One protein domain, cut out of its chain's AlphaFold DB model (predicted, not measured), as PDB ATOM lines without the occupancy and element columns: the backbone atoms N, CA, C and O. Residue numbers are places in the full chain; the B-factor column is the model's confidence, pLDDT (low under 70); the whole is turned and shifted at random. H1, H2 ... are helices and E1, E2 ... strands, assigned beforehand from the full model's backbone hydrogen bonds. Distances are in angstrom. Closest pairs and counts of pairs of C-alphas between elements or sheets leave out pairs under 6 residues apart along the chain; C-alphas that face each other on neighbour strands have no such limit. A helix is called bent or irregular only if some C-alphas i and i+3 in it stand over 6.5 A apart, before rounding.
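Overview. This is residues 16 to 112, 129 to 141 and 176 to 189 of the 196 residues of the protein "Pribosyltran domain-containing protein" of Faecalitalea cylindroides ATCC 27803 (UniProt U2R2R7). A long two-stranded hairpin, E1 and E2, with H6 beside E2, makes one side of the model, and H1 runs from the end of E2 to a larger group of short helices and strands on the other side. In that group H2 crosses H5, H3 is near H5, and H4 and the small strand pair E4 and E5 lie farther out. The printed part has 124 residues, with six named helices and five named strands in the order E1 E2 H1 H2 H3 E3 H4 H5 E4 E5 H6; both two-stranded sheets are antiparallel, and the class is mixed, helices and strands. It is compact, with a radius of gyration of the C-alphas of 15.6 A and a rounded outline spanning 38 by 33 by 32 A.

Arrangement. E1, residues 18 to 25, and E2, residues 28 to 36, form an antiparallel hairpin; N 23 and O 30 are 2.9 A apart and N 30 and O 23 are 2.8 A apart, within hydrogen-bond range. E2 bends by 72 degrees at residue 33. Residues 187 to 188 pair antiparallel with residues 22 to 23 of E1. The closest C-alphas of E2 and H6, residues 177 to 182, are those of Glu 35 and Ser 177, 6.4 A apart. A tight link joins E2 to H1, residues 38 to 48. H1 and H2, residues 53 to 59, touch only at the corner by their link, the closest C-alphas being those of Tyr 47 and Ile 53, 5.9 A apart. H2 touches H5, residues 93 to 99, with the C-alphas of Ala 56 and Ile 97 closest at 4.5 A; their lines are only just about perpendicular, at 70.4 degrees. H3, residues 61 to 71, is near H5, with 5 pairs of C-alphas within 10 A. E3, residues 75 to 78, pairs with no named strand; its Gly 78 has its C-alpha 7.1 A from that of Leu 94 in H5, the closest pair. H4, residues 83 to 89, is apart from H5. E4, residues 109 to 111, and E5, residues 132 to 134, are antiparallel neighbours, with N 110 and O 133 2.9 A apart. Every O i to N i+4 pair is within hydrogen-bond range in H1, H4, H5 and H6, against 5 of 7 in H3 and 0 of 3 in H2, where 3 of 4 O i to N i+3 pairs are.

Along the chain. E1 begins at C-alpha 18 (216.639, 244.203, 259.208) and measures 20.6 A; E2 measures 21.0 A. H1 spans 15.0 A, ending at C-alpha 48 (199.876, 255.607, 263.237), and H3 spans 13.9 A. H2 and H3 are irregular: C-alphas 54 and 57 are 7.2 A apart, and C-alphas 62 and 65 are 8.5 A apart. H6 ends at C-alpha 182 (226.452, 259.174, 262.677).

Size, cuts and confidence. The two C-alphas farthest apart, those of Phe 87 and Val 189, are 41.3 A apart. Residues 113 to 128 and 142 to 175 are not printed, with C-alpha gaps of 11.0 A and 31.2 A across the cuts. Of the links that are printed whole, H5 to E4 is short and the others are tight. The mean pLDDT of the printed part is 91.1; residues 83 to 84 and 129 to 130 are under 70.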
ATOM      1  N   TRP A  16     211.389 245.201 254.539       96.31
ATOM      2  CA  TRP A  16     211.913 245.844 255.736       96.31
ATOM      3  C   TRP A  16     213.393 245.520 255.881       96.31
ATOM      4  O   TRP A  16     213.792 244.355 255.835       96.31
ATOM      5  N   LEU A  17     214.199 246.555 256.093       96.88
ATOM      6  CA  LEU A  17     215.636 246.412 256.278       96.88
ATOM      7  C   LEU A  17     215.933 246.006 257.720       96.88
ATOM      8  O   LEU A  17     215.911 246.826 258.640       96.88
ATOM      9  N   GLU A  18     216.179 244.713 257.923       95.25
ATOM     10  CA  GLU A  18     216.639 244.203 259.208       95.25
ATOM     11  C   GLU A  18     218.041 244.717 259.522       95.25
ATOM     12  O   GLU A  18     218.984 244.501 258.764       95.25
ATOM     13  N   HIS A  19     218.160 245.375 260.673       95.31
ATOM     14  CA  HIS A  19     219.415 245.938 261.144       95.31
ATOM     15  C   HIS A  19     220.036 245.072 262.236       95.31
ATOM     16  O   HIS A  19     221.186 244.663 262.105       95.31
ATOM     17  N   LYS A  20     219.268 244.769 263.297       94.38
ATOM     18  CA  LYS A  20     219.691 243.966 264.464       94.38
ATOM     19  C   LYS A  20     221.098 244.313 264.952       94.38
ATOM     20  O   LYS A  20     221.991 243.468 265.029       94.38
ATOM     21  N   LYS A  21     221.305 245.582 265.304       95.06
ATOM     22  CA  LYS A  21     222.604 246.065 265.799       95.06
ATOM     23  C   LYS A  21     222.505 246.747 267.139       95.06
ATOM     24  O   LYS A  21     221.443 247.208 267.557       95.06
ATOM     25  N   ILE A  22     223.650 246.803 267.808       95.94
ATOM     26  CA  ILE A  22     223.794 247.423 269.116       95.94
ATOM     27  C   ILE A  22     224.773 248.580 269.009       95.94
ATOM     28  O   ILE A  22     225.860 248.421 268.465       95.94
ATOM     29  N   TYR A  23     224.401 249.718 269.580       96.00
ATOM     30  CA  TYR A  23     225.236 250.911 269.680       96.00
ATOM     31  C   TYR A  23     225.462 251.242 271.151       96.00
ATOM     32  O   TYR A  23     224.496 251.338 271.906       96.00
ATOM     33  N   ASN A  24     226.714 251.407 271.581       95.38
ATOM     34  CA  ASN A  24     227.003 251.850 272.945       95.38
ATOM     35  C   ASN A  24     227.152 253.371 272.978       95.38
ATOM     36  O   ASN A  24     228.185 253.908 272.590       95.38
ATOM     37  N   ILE A  25     226.115 254.058 273.449       94.69
ATOM     38  CA  ILE A  25     226.083 255.516 273.539       94.69
ATOM     39  C   ILE A  25     226.170 255.894 275.012       94.69
ATOM     40  O   ILE A  25     225.262 255.597 275.790       94.69
ATOM     41  N   ASN A  26     227.273 256.536 275.403       92.50
ATOM     42  CA  ASN A  26     227.528 256.973 276.781       92.50
ATOM     43  C   ASN A  26     227.347 255.846 277.821       92.50
ATOM     44  O   ASN A  26     226.769 256.057 278.885       92.50
ATOM     45  N   GLY A  27     227.805 254.631 277.498       92.50
ATOM     46  CA  GLY A  27     227.711 253.470 278.385       92.50
ATOM     47  C   GLY A  27     226.361 252.745 278.369       92.50
ATOM     48  O   GLY A  27     226.241 251.705 279.015       92.50
ATOM     49  N   ILE A  28     225.369 253.226 277.614       95.31
ATOM     50  CA  ILE A  28     224.059 252.580 277.461       95.31
ATOM     51  C   ILE A  28     223.998 251.876 276.104       95.31
ATOM     52  O   ILE A  28     224.313 252.467 275.072       95.31
ATOM     53  N   ASN A  29     223.559 250.617 276.093       95.62
ATOM     54  CA  ASN A  29     223.361 249.864 274.856       95.62
ATOM     55  C   ASN A  29     221.999 250.193 274.230       95.62
ATOM     56  O   ASN A  29     220.960 249.990 274.860       95.62
ATOM     57  N   TYR A  30     222.022 250.660 272.984       97.00
ATOM     58  CA  TYR A  30     220.870 250.897 272.121       97.00
ATOM     59  C   TYR A  30     220.746 249.735 271.147       97.00
ATOM     60  O   TYR A  30     221.601 249.552 270.285       97.00
ATOM     61  N   HIS A  31     219.687 248.954 271.291       96.69
ATOM     62  CA  HIS A  31     219.359 247.826 270.433       96.69
ATOM     63  C   HIS A  31     218.384 248.293 269.357       96.69
ATOM     64  O   HIS A  31     217.287 248.747 269.678       96.69
ATOM     65  N   VAL A  32     218.786 248.193 268.094       97.38
ATOM     66  CA  VAL A  32     218.027 248.690 266.942       97.38
ATOM     67  C   VAL A  32     217.626 247.505 266.073       97.38
ATOM     68  O   VAL A  32     218.498 246.774 265.598       97.38
ATOM     69  N   LEU A  33     216.320 247.304 265.878       97.19
ATOM     70  CA  LEU A  33     215.804 246.148 265.140       97.19
ATOM     71  C   LEU A  33     215.818 246.361 263.619       97.19
ATOM     72  O   LEU A  33     216.372 245.525 262.905       97.19
ATOM     73  N   TYR A  34     215.271 247.475 263.137       97.75
ATOM     74  CA  TYR A  34     215.172 247.806 261.712       97.75
ATOM     75  C   TYR A  34     215.827 249.153 261.378       97.75
ATOM     76  O   TYR A  34     215.979 250.025 262.240       97.75
ATOM     77  N   GLU A  35     216.174 249.350 260.110       98.06
ATOM     78  CA  GLU A  35     216.406 250.693 259.576       98.06
ATOM     79  C   GLU A  35     215.058 251.344 259.228       98.06
ATOM     80  O   GLU A  35     214.162 250.700 258.682       98.06
ATOM     81  N   TYR A  36     214.890 252.622 259.567       97.69
ATOM     82  CA  TYR A  36     213.704 253.406 259.214       97.69
ATOM     83  C   TYR A  36     213.875 253.982 257.804       97.69
ATOM     84  O   TYR A  36     214.308 255.125 257.639       97.69
ATOM     85  N   ASP A  37     213.608 253.145 256.803       95.88
ATOM     86  CA  ASP A  37     213.602 253.494 255.382       95.88
ATOM     87  C   ASP A  37     212.198 253.904 254.899       95.88
ATOM     88  O   ASP A  37     211.229 253.888 255.659       95.88
ATOM     89  N   GLU A  38     212.067 254.245 253.614       96.50
ATOM     90  CA  GLU A  38     210.794 254.673 253.014       96.50
ATOM     91  C   GLU A  38     209.686 253.606 253.129       96.50
ATOM     92  O   GLU A  38     208.504 253.937 253.302       96.50
ATOM     93  N   ASN A  39     210.047 252.317 253.064       96.19
ATOM     94  CA  ASN A  39     209.089 251.220 253.207       96.19
ATOM     95  C   ASN A  39     208.528 251.163 254.629       96.19
ATOM     96  O   ASN A  39     207.305 251.086 254.812       96.19
ATOM     97  N   LEU A  40     209.406 251.195 255.634       96.69
ATOM     98  CA  LEU A  40     208.994 251.133 257.030       96.69
ATOM     99  C   LEU A  40     208.308 252.430 257.475       96.69
ATOM    100  O   LEU A  40     207.331 252.367 258.224       96.69
ATOM    101  N   GLU A  41     208.731 253.586 256.961       97.00
ATOM    102  CA  GLU A  41     208.045 254.870 257.140       97.00
ATOM    103  C   GLU A  41     206.605 254.813 256.625       97.00
ATOM    104  O   GLU A  41     205.668 255.130 257.362       97.00
ATOM    105  N   SER A  42     206.404 254.330 255.396       97.12
ATOM    106  CA  SER A  42     205.068 254.173 254.808       97.12
ATOM    107  C   SER A  42     204.183 253.233 255.635       97.12
ATOM    108  O   SER A  42     202.976 253.456 255.779       97.12
ATOM    109  N   PHE A  43     204.775 252.184 256.211       97.81
ATOM    110  CA  PHE A  43     204.064 251.251 257.081       97.81
ATOM    111  C   PHE A  43     203.695 251.889 258.429       97.81
ATOM    112  O   PHE A  43     202.553 251.772 258.879       97.81
ATOM    113  N   PHE A  44     204.621 252.628 259.048       97.00
ATOM    114  CA  PHE A  44     204.347 253.408 260.253       97.00
ATOM    115  C   PHE A  44     203.281 254.477 260.021       97.00
ATOM    116  O   PHE A  44     202.459 254.687 260.909       97.00
ATOM    117  N   PHE A  45     203.260 255.126 258.856       96.12
ATOM    118  CA  PHE A  45     202.230 256.101 258.500       96.12
ATOM    119  C   PHE A  45     200.839 255.456 258.458       96.12
ATOM    120  O   PHE A  45     199.909 255.956 259.091       96.12
ATOM    121  N   ARG A  46     200.700 254.302 257.793       96.69
ATOM    122  CA  ARG A  46     199.442 253.535 257.778       96.69
ATOM    123  C   ARG A  46     199.003 253.135 259.188       96.69
ATOM    124  O   ARG A  46     197.859 253.347 259.577       96.69
ATOM    125  N   TYR A  47     199.938 252.629 259.980       96.81
ATOM    126  CA  TYR A  47     199.667 252.230 261.353       96.81
ATOM    127  C   TYR A  47     199.240 253.415 262.243       96.81
ATOM    128  O   TYR A  47     198.185 253.373 262.869       96.81
ATOM    129  N   LYS A  48     200.039 254.488 262.292       94.25
ATOM    130  CA  LYS A  48     199.876 255.607 263.237       94.25
ATOM    131  C   LYS A  48     198.859 256.643 262.776       94.25
ATOM    132  O   LYS A  48     198.033 257.075 263.575       94.25
ATOM    133  N   GLU A  49     198.956 257.072 261.522       92.62
ATOM    134  CA  GLU A  49     198.208 258.221 260.998       92.62
ATOM    135  C   GLU A  49     196.895 257.785 260.337       92.62
ATOM    136  O   GLU A  49     195.883 258.465 260.492       92.62
ATOM    137  N   GLN A  50     196.866 256.615 259.684       94.94
ATOM    138  CA  GLN A  50     195.619 256.016 259.169       94.94
ATOM    139  C   GLN A  50     194.915 255.113 260.195       94.94
ATOM    140  O   GLN A  50     193.837 254.596 259.914       94.94
ATOM    141  N   ARG A  51     195.486 254.984 261.402       94.94
ATOM    142  CA  ARG A  51     194.913 254.266 262.555       94.94
ATOM    143  C   ARG A  51     194.615 252.792 262.272       94.94
ATOM    144  O   ARG A  51     193.672 252.229 262.826       94.94
ATOM    145  N   ASP A  52     195.424 252.160 261.430       96.31
ATOM    146  CA  ASP A  52     195.290 250.742 261.105       96.31
ATOM    147  C   ASP A  52     195.911 249.874 262.215       96.31
ATOM    148  O   ASP A  52     196.984 249.284 262.066       96.31
ATOM    149  N   ILE A  53     195.269 249.867 263.390       95.56
ATOM    150  CA  ILE A  53     195.806 249.287 264.636       95.56
ATOM    151  C   ILE A  53     196.090 247.783 264.495       95.56
ATOM    152  O   ILE A  53     197.007 247.268 265.134       95.56
ATOM    153  N   VAL A  54     195.381 247.082 263.599       95.88
ATOM    154  CA  VAL A  54     195.602 245.650 263.319       95.88
ATOM    155  C   VAL A  54     197.024 245.357 262.824       95.88
ATOM    156  O   VAL A  54     197.479 244.219 262.903       95.88
ATOM    157  N   LEU A  55     197.757 246.376 262.358       97.06
ATOM    158  CA  LEU A  55     199.149 246.248 261.934       97.06
ATOM    159  C   LEU A  55     200.146 246.171 263.095       97.06
ATOM    160  O   LEU A  55     201.292 245.792 262.850       97.06
ATOM    161  N   ALA A  56     199.749 246.479 264.334       97.56
ATOM    162  CA  ALA A  56     200.628 246.483 265.508       97.56
ATOM    163  C   ALA A  56     201.487 245.205 265.688       97.56
ATOM    164  O   ALA A  56     202.689 245.344 265.938       97.56
ATOM    165  N   PRO A  57     200.971 243.971 265.490       97.00
ATOM    166  CA  PRO A  57     201.783 242.761 265.629       97.00
ATOM    167  C   PRO A  57     202.918 242.672 264.597       97.00
ATOM    168  O   PRO A  57     203.956 242.062 264.859       97.00
ATOM    169  N   SER A  58     202.783 243.336 263.446       97.06
ATOM    170  CA  SER A  58     203.742 243.265 262.334       97.06
ATOM    171  C   SER A  58     205.153 243.709 262.711       97.06
ATOM    172  O   SER A  58     206.117 243.292 262.069       97.06
ATOM    173  N   PHE A  59     205.294 244.544 263.742       97.12
ATOM    174  CA  PHE A  59     206.586 245.088 264.143       97.12
ATOM    175  C   PHE A  59     207.446 244.100 264.931       97.12
ATOM    176  O   PHE A  59     208.656 244.074 264.728       97.12
ATOM    177  N   LEU A  60     206.850 243.296 265.819       95.94
ATOM    178  CA  LEU A  60     207.610 242.486 266.783       95.94
ATOM    179  C   LEU A  60     207.231 240.999 266.804       95.94
ATOM    180  O   LEU A  60     207.966 240.212 267.401       95.94
ATOM    181  N   HIS A  61     206.126 240.589 266.165       94.56
ATOM    182  CA  HIS A  61     205.604 239.223 266.300       94.56
ATOM    183  C   HIS A  61     206.585 238.151 265.806       94.56
ATOM    184  O   HIS A  61     206.703 237.105 266.441       94.56
ATOM    185  N   LEU A  62     207.368 238.442 264.756       92.69
ATOM    186  CA  LEU A  62     208.420 237.550 264.246       92.69
ATOM    187  C   LEU A  62     209.425 237.118 265.335       92.69
ATOM    188  O   LEU A  62     209.976 236.024 265.270       92.69
ATOM    189  N   TYR A  63     209.632 237.952 266.360       92.06
ATOM    190  CA  TYR A  63     210.565 237.717 267.466       92.06
ATOM    191  C   TYR A  63     209.865 237.656 268.835       92.06
ATOM    192  O   TYR A  63     210.519 237.832 269.870       92.06
ATOM    193  N   LYS A  64     208.543 237.417 268.871       93.88
ATOM    194  CA  LYS A  64     207.726 237.553 270.092       93.88
ATOM    195  C   LYS A  64     208.267 236.754 271.275       93.88
ATOM    196  O   LYS A  64     208.418 237.316 272.357       93.88
ATOM    197  N   ASP A  65     208.632 235.490 271.071       92.62
ATOM    198  CA  ASP A  65     209.053 234.601 272.159       92.62
ATOM    199  C   ASP A  65     210.376 235.075 272.776       92.62
ATOM    200  O   ASP A  65     210.559 235.072 273.999       92.62
ATOM    201  N   GLN A  66     211.293 235.553 271.931       92.19
ATOM    202  CA  GLN A  66     212.583 236.082 272.358       92.19
ATOM    203  C   GLN A  66     212.423 237.419 273.092       92.19
ATOM    204  O   GLN A  66     213.029 237.611 274.157       92.19
ATOM    205  N   PHE A  67     211.566 238.315 272.592       94.94
ATOM    206  CA  PHE A  67     211.246 239.567 273.276       94.94
ATOM    207  C   PHE A  67     210.569 239.316 274.622       94.94
ATOM    208  O   PHE A  67     211.036 239.841 275.631       94.94
ATOM    209  N   GLN A  68     209.557 238.449 274.687       94.81
ATOM    210  CA  GLN A  68     208.890 238.076 275.938       94.81
ATOM    211  C   GLN A  68     209.887 237.501 276.956       94.81
ATOM    212  O   GLN A  68     209.915 237.908 278.123       94.81
ATOM    213  N   LYS A  69     210.771 236.592 276.524       93.19
ATOM    214  CA  LYS A  69     211.791 235.978 277.387       93.19
ATOM    215  C   LYS A  69     212.833 236.977 277.887       93.19
ATOM    216  O   LYS A  69     213.286 236.847 279.030       93.19
ATOM    217  N   THR A  70     213.238 237.931 277.056       92.25
ATOM    218  CA  THR A  70     214.299 238.895 277.381       92.25
ATOM    219  C   THR A  70     213.750 240.064 278.193       92.25
ATOM    220  O   THR A  70     214.275 240.372 279.266       92.25
ATOM    221  N   MET A  71     212.640 240.656 277.749       93.75
ATOM    222  CA  MET A  71     212.043 241.855 278.339       93.75
ATOM    223  C   MET A  71     211.362 241.600 279.691       93.75
ATOM    224  O   MET A  71     211.291 242.521 280.501       93.75
ATOM    225  N   LYS A  72     210.965 240.358 280.029       92.19
ATOM    226  CA  LYS A  72     210.391 240.029 281.358       92.19
ATOM    227  C   LYS A  72     211.294 240.381 282.551       92.19
ATOM    228  O   LYS A  72     210.814 240.524 283.682       92.19
ATOM    229  N   LYS A  73     212.606 240.483 282.310       91.56
ATOM    230  CA  LYS A  73     213.625 240.850 283.308       91.56
ATOM    231  C   LYS A  73     213.620 242.345 283.636       91.56
ATOM    232  O   LYS A  73     214.205 242.740 284.639       91.56
ATOM    233  N   TYR A  74     212.947 243.149 282.819       94.12
ATOM    234  CA  TYR A  74     212.948 244.598 282.905       94.12
ATOM    235  C   TYR A  74     211.585 245.135 283.339       94.12
ATOM    236  O   TYR A  74     210.555 244.461 283.262       94.12
ATOM    237  N   MET A  75     211.594 246.384 283.785       94.62
ATOM    238  CA  MET A  75     210.446 247.266 283.657       94.62
ATOM    239  C   MET A  75     210.567 247.975 282.304       94.62
ATOM    240  O   MET A  75     211.489 248.766 282.105       94.62
ATOM    241  N   VAL A  76     209.677 247.655 281.365       95.94
ATOM    242  CA  VAL A  76     209.694 248.242 280.019       95.94
ATOM    243  C   VAL A  76     209.015 249.605 280.067       95.94
ATOM    244  O   VAL A  76     207.823 249.696 280.355       95.94
ATOM    245  N   CYS A  77     209.770 250.668 279.816       95.56
ATOM    246  CA  CYS A  77     209.292 252.041 279.875       95.56
ATOM    247  C   CYS A  77     209.291 252.652 278.476       95.56
ATOM    248  O   CYS A  77     210.334 252.700 277.838       95.56
ATOM    249  N   GLY A  78     208.149 253.141 278.007       94.31
ATOM    250  CA  GLY A  78     208.042 253.852 276.738       94.31
ATOM    251  C   GLY A  78     208.416 255.322 276.887       94.31
ATOM    252  O   GLY A  78     208.150 255.945 277.924       94.31
ATOM    253  N   VAL A  79     209.004 255.899 275.841       89.81
ATOM    254  CA  VAL A  79     209.109 257.359 275.734       89.81
ATOM    255  C   VAL A  79     207.716 257.995 275.637       89.81
ATOM    256  O   VAL A  79     206.755 257.387 275.163       89.81
ATOM    257  N   CYS A  80     207.575 259.236 276.105       82.12
ATOM    258  CA  CYS A  80     206.284 259.921 276.094       82.12
ATOM    259  C   CYS A  80     205.900 260.443 274.698       82.12
ATOM    260  O   CYS A  80     206.661 261.175 274.054       82.12
ATOM    261  N   SER A  81     204.666 260.152 274.278       75.00
ATOM    262  CA  SER A  81     203.981 260.904 273.215       75.00
ATOM    263  C   SER A  81     203.478 262.255 273.748       75.00
ATOM    264  O   SER A  81     203.422 262.451 274.959       75.00
ATOM    265  N   SER A  82     203.174 263.212 272.863       70.62
ATOM    266  CA  SER A  82     202.397 264.398 273.269       70.62
ATOM    267  C   SER A  82     200.932 264.021 273.450       70.62
ATOM    268  O   SER A  82     200.431 263.150 272.728       70.62
ATOM    269  N   ASP A  83     200.251 264.711 274.360       69.12
ATOM    270  CA  ASP A  83     198.826 264.528 274.620       69.12
ATOM    271  C   ASP A  83     198.023 264.855 273.356       69.12
ATOM    272  O   ASP A  83     197.129 264.104 272.982       69.12
ATOM    273  N   GLU A  84     198.422 265.892 272.609       69.44
ATOM    274  CA  GLU A  84     197.816 266.242 271.316       69.44
ATOM    275  C   GLU A  84     197.816 265.058 270.332       69.44
ATOM    276  O   GLU A  84     196.786 264.738 269.740       69.44
ATOM    277  N   LYS A  85     198.951 264.359 270.186       76.62
ATOM    278  CA  LYS A  85     199.056 263.204 269.278       76.62
ATOM    279  C   LYS A  85     198.234 262.022 269.771       76.62
ATOM    280  O   LYS A  85     197.692 261.283 268.954       76.62
ATOM    281  N   TYR A  86     198.155 261.832 271.085       78.31
ATOM    282  CA  TYR A  86     197.292 260.810 271.663       78.31
ATOM    283  C   TYR A  86     195.816 261.113 271.377       78.31
ATOM    284  O   TYR A  86     195.133 260.259 270.817       78.31
ATOM    285  N   PHE A  87     195.345 262.336 271.644       77.00
ATOM    286  CA  PHE A  87     193.970 262.756 271.345       77.00
ATOM    287  C   PHE A  87     193.640 262.669 269.849       77.00
ATOM    288  O   PHE A  87     192.555 262.221 269.486       77.00
ATOM    289  N   GLN A  88     194.575 263.046 268.973       80.69
ATOM    290  CA  GLN A  88     194.395 262.952 267.522       80.69
ATOM    291  C   GLN A  88     194.305 261.510 267.021       80.69
ATOM    292  O   GLN A  88     193.570 261.249 266.072       80.69
ATOM    293  N   ARG A  89     195.058 260.571 267.604       85.31
ATOM    294  CA  ARG A  89     195.085 259.173 267.142       85.31
ATOM    295  C   ARG A  89     194.027 258.308 267.818       85.31
ATOM    296  O   ARG A  89     193.500 257.404 267.180       85.31
ATOM    297  N   GLY A  90     193.707 258.591 269.079       87.38
ATOM    298  CA  GLY A  90     192.813 257.792 269.918       87.38
ATOM    299  C   GLY A  90     193.467 256.556 270.548       87.38
ATOM    300  O   GLY A  90     192.779 255.791 271.214       87.38
ATOM    301  N   PHE A  91     194.775 256.347 270.354       91.88
ATOM    302  CA  PHE A  91     195.539 255.230 270.923       91.88
ATOM    303  C   PHE A  91     197.025 255.590 271.082       91.88
ATOM    304  O   PHE A  91     197.492 256.598 270.541       91.88
ATOM    305  N   LEU A  92     197.777 254.767 271.824       92.69
ATOM    306  CA  LEU A  92     199.226 254.899 272.009       92.69
ATOM    307  C   LEU A  92     199.961 253.877 271.124       92.69
ATOM    308  O   LEU A  92     200.045 252.709 271.493       92.69
ATOM    309  N   PRO A  93     200.547 254.286 269.979       94.19
ATOM    310  CA  PRO A  93     201.097 253.337 269.011       94.19
ATOM    311  C   PRO A  93     202.169 252.405 269.578       94.19
ATOM    312  O   PRO A  93     202.208 251.225 269.246       94.19
ATOM    313  N   LEU A  94     203.036 252.925 270.447       95.75
ATOM    314  CA  LEU A  94     204.080 252.127 271.080       95.75
ATOM    315  C   LEU A  94     203.493 251.094 272.054       95.75
ATOM    316  O   LEU A  94     203.975 249.970 272.110       95.75
ATOM    317  N   GLU A  95     202.441 251.458 272.791       95.88
ATOM    318  CA  GLU A  95     201.761 250.547 273.716       95.88
ATOM    319  C   GLU A  95     201.100 249.390 272.967       95.88
ATOM    320  O   GLU A  95     201.342 248.234 273.299       95.88
ATOM    321  N   GLU A  96     200.351 249.690 271.906       97.12
ATOM    322  CA  GLU A  96     199.669 248.684 271.086       97.12
ATOM    323  C   GLU A  96     200.646 247.688 270.438       97.12
ATOM    324  O   GLU A  96     200.405 246.477 270.450       97.12
ATOM    325  N   ILE A  97     201.802 248.158 269.944       97.81
ATOM    326  CA  ILE A  97     202.838 247.276 269.378       97.81
ATOM    327  C   ILE A  97     203.315 246.248 270.409       97.81
ATOM    328  O   ILE A  97     203.420 245.062 270.097       97.81
ATOM    329  N   PHE A  98     203.608 246.664 271.638       97.56
ATOM    330  CA  PHE A  98     204.134 245.745 272.649       97.56
ATOM    331  C   PHE A  98     203.033 244.904 273.304       97.56
ATOM    332  O   PHE A  98     203.261 243.724 273.589       97.56
ATOM    333  N   ASN A  99     201.824 245.450 273.465       97.00
ATOM    334  CA  ASN A  99     200.656 244.697 273.919       97.00
ATOM    335  C   ASN A  99     200.331 243.543 272.962       97.00
ATOM    336  O   ASN A  99     199.997 242.458 273.433       97.00
ATOM    337  N   SER A 100     200.528 243.724 271.649       96.88
ATOM    338  CA  SER A 100     200.318 242.660 270.652       96.88
ATOM    339  C   SER A 100     201.181 241.409 270.865       96.88
ATOM    340  O   SER A 100     200.831 240.325 270.400       96.88
ATOM    341  N   ILE A 101     202.291 241.538 271.601       95.75
ATOM    342  CA  ILE A 101     203.165 240.432 272.005       95.75
ATOM    343  C   ILE A 101     203.169 240.223 273.525       95.75
ATOM    344  O   ILE A 101     204.114 239.652 274.067       95.75
ATOM    345  N   ASN A 102     202.111 240.644 274.224       97.00
ATOM    346  CA  ASN A 102     201.914 240.484 275.670       97.00
ATOM    347  C   ASN A 102     203.014 241.122 276.541       97.00
ATOM    348  O   ASN A 102     203.339 240.615 277.619       97.00
ATOM    349  N   ILE A 103     203.595 242.242 276.101       96.19
ATOM    350  CA  ILE A 103     204.570 243.011 276.881       96.19
ATOM    351  C   ILE A 103     203.932 244.316 277.346       96.19
ATOM    352  O   ILE A 103     203.647 245.208 276.558       96.19
ATOM    353  N   LYS A 104     203.765 244.448 278.663       94.44
ATOM    354  CA  LYS A 104     203.240 245.668 279.278       94.44
ATOM    355  C   LYS A 104     204.282 246.789 279.258       94.44
ATOM    356  O   LYS A 104     205.364 246.626 279.829       94.44
ATOM    357  N   ILE A 105     203.916 247.938 278.689       93.69
ATOM    358  CA  ILE A 105     204.706 249.174 278.749       93.69
ATOM    359  C   ILE A 105     204.232 250.068 279.895       93.69
ATOM    360  O   ILE A 105     203.050 250.153 280.219       93.69
ATOM    361  N   TYR A 106     205.183 250.771 280.501       93.56
ATOM    362  CA  TYR A 106     204.948 251.848 281.447       93.56
ATOM    363  C   TYR A 106     205.351 253.199 280.837       93.56
ATOM    364  O   TYR A 106     206.381 253.298 280.182       93.56
ATOM    365  N   PHE A 107     204.601 254.268 281.107       93.19
ATOM    366  CA  PHE A 107     204.909 255.623 280.630       93.19
ATOM    367  C   PHE A 107     205.170 256.577 281.811       93.19
ATOM    368  O   PHE A 107     204.299 257.388 282.163       93.19
ATOM    369  N   PRO A 108     206.354 256.488 282.459       92.25
ATOM    370  CA  PRO A 108     206.726 257.333 283.599       92.25
ATOM    371  C   PRO A 108     207.111 258.765 283.201       92.25
ATOM    372  O   PRO A 108     207.352 259.598 284.076       92.25
ATOM    373  N   LEU A 109     207.194 259.057 281.902       90.75
ATOM    374  CA  LEU A 109     207.531 260.368 281.354       90.75
ATOM    375  C   LEU A 109     206.289 261.047 280.767       90.75
ATOM    376  O   LEU A 109     205.330 260.376 280.384       90.75
ATOM    377  N   TYR A 110     206.310 262.373 280.683       87.12
ATOM    378  CA  TYR A 110     205.293 263.180 280.004       87.12
ATOM    379  C   TYR A 110     205.918 264.438 279.389       87.12
ATOM    380  O   TYR A 110     207.015 264.850 279.780       87.12
ATOM    381  N   LYS A 111     205.210 265.052 278.434       83.69
ATOM    382  CA  LYS A 111     205.590 266.338 277.845       83.69
ATOM    383  C   LYS A 111     204.886 267.479 278.579       83.69
ATOM    384  O   LYS A 111     203.671 267.575 278.566       83.69
ATOM    385  N   ALA A 112     205.651 268.360 279.212       70.19
ATOM    386  CA  ALA A 112     205.131 269.445 280.039       70.19
ATOM    387  C   ALA A 112     204.565 270.642 279.245       70.19
ATOM    388  O   ALA A 112     203.856 271.465 279.821       70.19
ATOM    389  N   GLU A 129     214.888 270.055 275.061       46.41
ATOM    390  CA  GLU A 129     215.523 269.808 276.367       46.41
ATOM    391  C   GLU A 129     214.655 270.197 277.581       46.41
ATOM    392  O   GLU A 129     214.848 269.654 278.667       46.41
ATOM    393  N   LYS A 130     213.652 271.078 277.421       53.00
ATOM    394  CA  LYS A 130     212.791 271.531 278.533       53.00
ATOM    395  C   LYS A 130     211.403 270.879 278.587       53.00
ATOM    396  O   LYS A 130     210.621 271.208 279.477       53.00
ATOM    397  N   ILE A 131     211.085 269.951 277.678       76.62
ATOM    398  CA  ILE A 131     209.704 269.465 277.490       76.62
ATOM    399  C   ILE A 131     209.440 268.145 278.213       76.62
ATOM    400  O   ILE A 131     208.346 267.961 278.732       76.62
ATOM    401  N   ILE A 132     210.404 267.225 278.276       86.06
ATOM    402  CA  ILE A 132     210.175 265.896 278.862       86.06
ATOM    403  C   ILE A 132     210.495 265.922 280.354       86.06
ATOM    404  O   ILE A 132     211.598 266.301 280.761       86.06
ATOM    405  N   GLN A 133     209.529 265.493 281.162       86.75
ATOM    406  CA  GLN A 133     209.644 265.399 282.612       86.75
ATOM    407  C   GLN A 133     209.201 264.024 283.103       86.75
ATOM    408  O   GLN A 133     208.430 263.318 282.452       86.75
ATOM    409  N   ARG A 134     209.708 263.638 284.274       88.38
ATOM    410  CA  ARG A 134     209.305 262.418 284.969       88.38
ATOM    411  C   ARG A 134     208.089 262.710 285.844       88.38
ATOM    412  O   ARG A 134     208.074 263.696 286.572       88.38
ATOM    413  N   LYS A 135     207.090 261.832 285.805       87.88
ATOM    414  CA  LYS A 135     205.930 261.884 286.702       87.88
ATOM    415  C   LYS A 135     206.399 261.672 288.147       87.88
ATOM    416  O   LYS A 135     207.090 260.693 288.432       87.88
ATOM    417  N   ASN A 136     206.011 262.572 289.053       79.06
ATOM    418  CA  ASN A 136     206.416 262.525 290.467       79.06
ATOM    419  C   ASN A 136     205.953 261.242 291.166       79.06
ATOM    420  O   ASN A 136     206.688 260.662 291.959       79.06
ATOM    421  N   ILE A 137     204.743 260.784 290.840       78.06
ATOM    422  CA  ILE A 137     204.137 259.583 291.407       78.06
ATOM    423  C   ILE A 137     203.951 258.594 290.259       78.06
ATOM    424  O   ILE A 137     202.945 258.610 289.555       78.06
ATOM    425  N   TYR A 138     204.968 257.766 290.029       80.38
ATOM    426  CA  TYR A 138     204.881 256.643 289.105       80.38
ATOM    427  C   TYR A 138     205.585 255.436 289.727       80.38
ATOM    428  O   TYR A 138     206.762 255.555 290.082       80.38
ATOM    429  N   PRO A 139     204.904 254.289 289.885       75.88
ATOM    430  CA  PRO A 139     205.513 253.111 290.481       75.88
ATOM    431  C   PRO A 139     206.629 252.606 289.566       75.88
ATOM    432  O   PRO A 139     206.371 252.125 288.464       75.88
ATOM    433  N   ILE A 140     207.874 252.730 290.023       71.62
ATOM    434  CA  ILE A 140     209.025 252.094 289.386       71.62
ATOM    435  C   ILE A 140     209.313 250.817 290.165       71.62
ATOM    436  O   ILE A 140     209.561 250.858 291.369       71.62
ATOM    437  N   ALA A 141     209.216 249.675 289.487       71.19
ATOM    438  CA  ALA A 141     209.502 248.377 290.084       71.19
ATOM    439  C   ALA A 141     210.993 248.254 290.449       71.19
ATOM    440  O   ALA A 141     211.838 248.918 289.856       71.19
ATOM    441  N   HIS A 176     216.534 255.893 262.130       97.56
ATOM    442  CA  HIS A 176     216.748 256.625 260.887       97.56
ATOM    443  C   HIS A 176     218.186 256.450 260.384       97.56
ATOM    444  O   HIS A 176     219.141 256.476 261.166       97.56
ATOM    445  N   SER A 177     218.355 256.341 259.065       94.81
ATOM    446  CA  SER A 177     219.647 256.078 258.410       94.81
ATOM    447  C   SER A 177     220.742 257.088 258.784       94.81
ATOM    448  O   SER A 177     221.889 256.708 259.011       94.81
ATOM    449  N   LEU A 178     220.389 258.372 258.920       94.56
ATOM    450  CA  LEU A 178     221.311 259.412 259.402       94.56
ATOM    451  C   LEU A 178     221.844 259.116 260.810       94.56
ATOM    452  O   LEU A 178     223.053 259.171 261.013       94.56
ATOM    453  N   TRP A 179     220.976 258.725 261.747       96.19
ATOM    454  CA  TRP A 179     221.398 258.372 263.103       96.19
ATOM    455  C   TRP A 179     222.314 257.152 263.097       96.19
ATOM    456  O   TRP A 179     223.351 257.155 263.756       96.19
ATOM    457  N   ILE A 180     221.976 256.133 262.304       97.12
ATOM    458  CA  ILE A 180     222.805 254.933 262.134       97.12
ATOM    459  C   ILE A 180     224.193 255.307 261.601       97.12
ATOM    460  O   ILE A 180     225.206 254.847 262.130       97.12
ATOM    461  N   LYS A 181     224.256 256.163 260.574       96.25
ATOM    462  CA  LYS A 181     225.512 256.616 259.964       96.25
ATOM    463  C   LYS A 181     226.369 257.409 260.949       96.25
ATOM    464  O   LYS A 181     227.565 257.146 261.052       96.25
ATOM    465  N   GLU A 182     225.769 258.347 261.674       96.44
ATOM    466  CA  GLU A 182     226.452 259.174 262.677       96.44
ATOM    467  C   GLU A 182     226.987 258.339 263.843       96.44
ATOM    468  O   GLU A 182     228.086 258.589 264.334       96.44
ATOM    469  N   ASN A 183     226.247 257.304 264.252       96.69
ATOM    470  CA  ASN A 183     226.598 256.472 265.400       96.69
ATOM    471  C   ASN A 183     227.361 255.197 265.025       96.69
ATOM    472  O   ASN A 183     227.675 254.389 265.900       96.69
ATOM    473  N   LYS A 184     227.726 255.025 263.749       96.44
ATOM    474  CA  LYS A 184     228.501 253.877 263.260       96.44
ATOM    475  C   LYS A 184     229.775 253.588 264.074       96.44
ATOM    476  O   LYS A 184     230.018 252.411 264.335       96.44
ATOM    477  N   PRO A 185     230.555 254.588 264.535       96.88
ATOM    478  CA  PRO A 185     231.728 254.344 265.382       96.88
ATOM    479  C   PRO A 185     231.419 253.697 266.743       96.88
ATOM    480  O   PRO A 185     232.315 253.129 267.359       96.88
ATOM    481  N   TYR A 186     230.171 253.775 267.214       95.88
ATOM    482  CA  TYR A 186     229.724 253.219 268.496       95.88
ATOM    483  C   TYR A 186     229.078 251.830 268.370       95.88
ATOM    484  O   TYR A 186     228.671 251.244 269.382       95.88
ATOM    485  N   GLU A 187     228.968 251.303 267.146       95.38
ATOM    486  CA  GLU A 187     228.449 249.963 266.869       95.38
ATOM    487  C   GLU A 187     229.294 248.908 267.598       95.38
ATOM    488  O   GLU A 187     230.521 248.883 267.511       95.38
ATOM    489  N   GLN A 188     228.632 248.035 268.352       90.44
ATOM    490  CA  GLN A 188     229.263 246.932 269.064       90.44
ATOM    491  C   GLN A 188     229.240 245.676 268.190       90.44
ATOM    492  O   GLN A 188     228.218 245.349 267.588       90.44
ATOM    493  N   VAL A 189     230.342 244.922 268.188       78.31
ATOM    494  CA  VAL A 189     230.342 243.537 267.693       78.31
ATOM    495  C   VAL A 189     229.491 242.703 268.652       78.31
ATOM    496  O   VAL A 189     229.657 242.840 269.866       78.31
TER     497      VAL A 189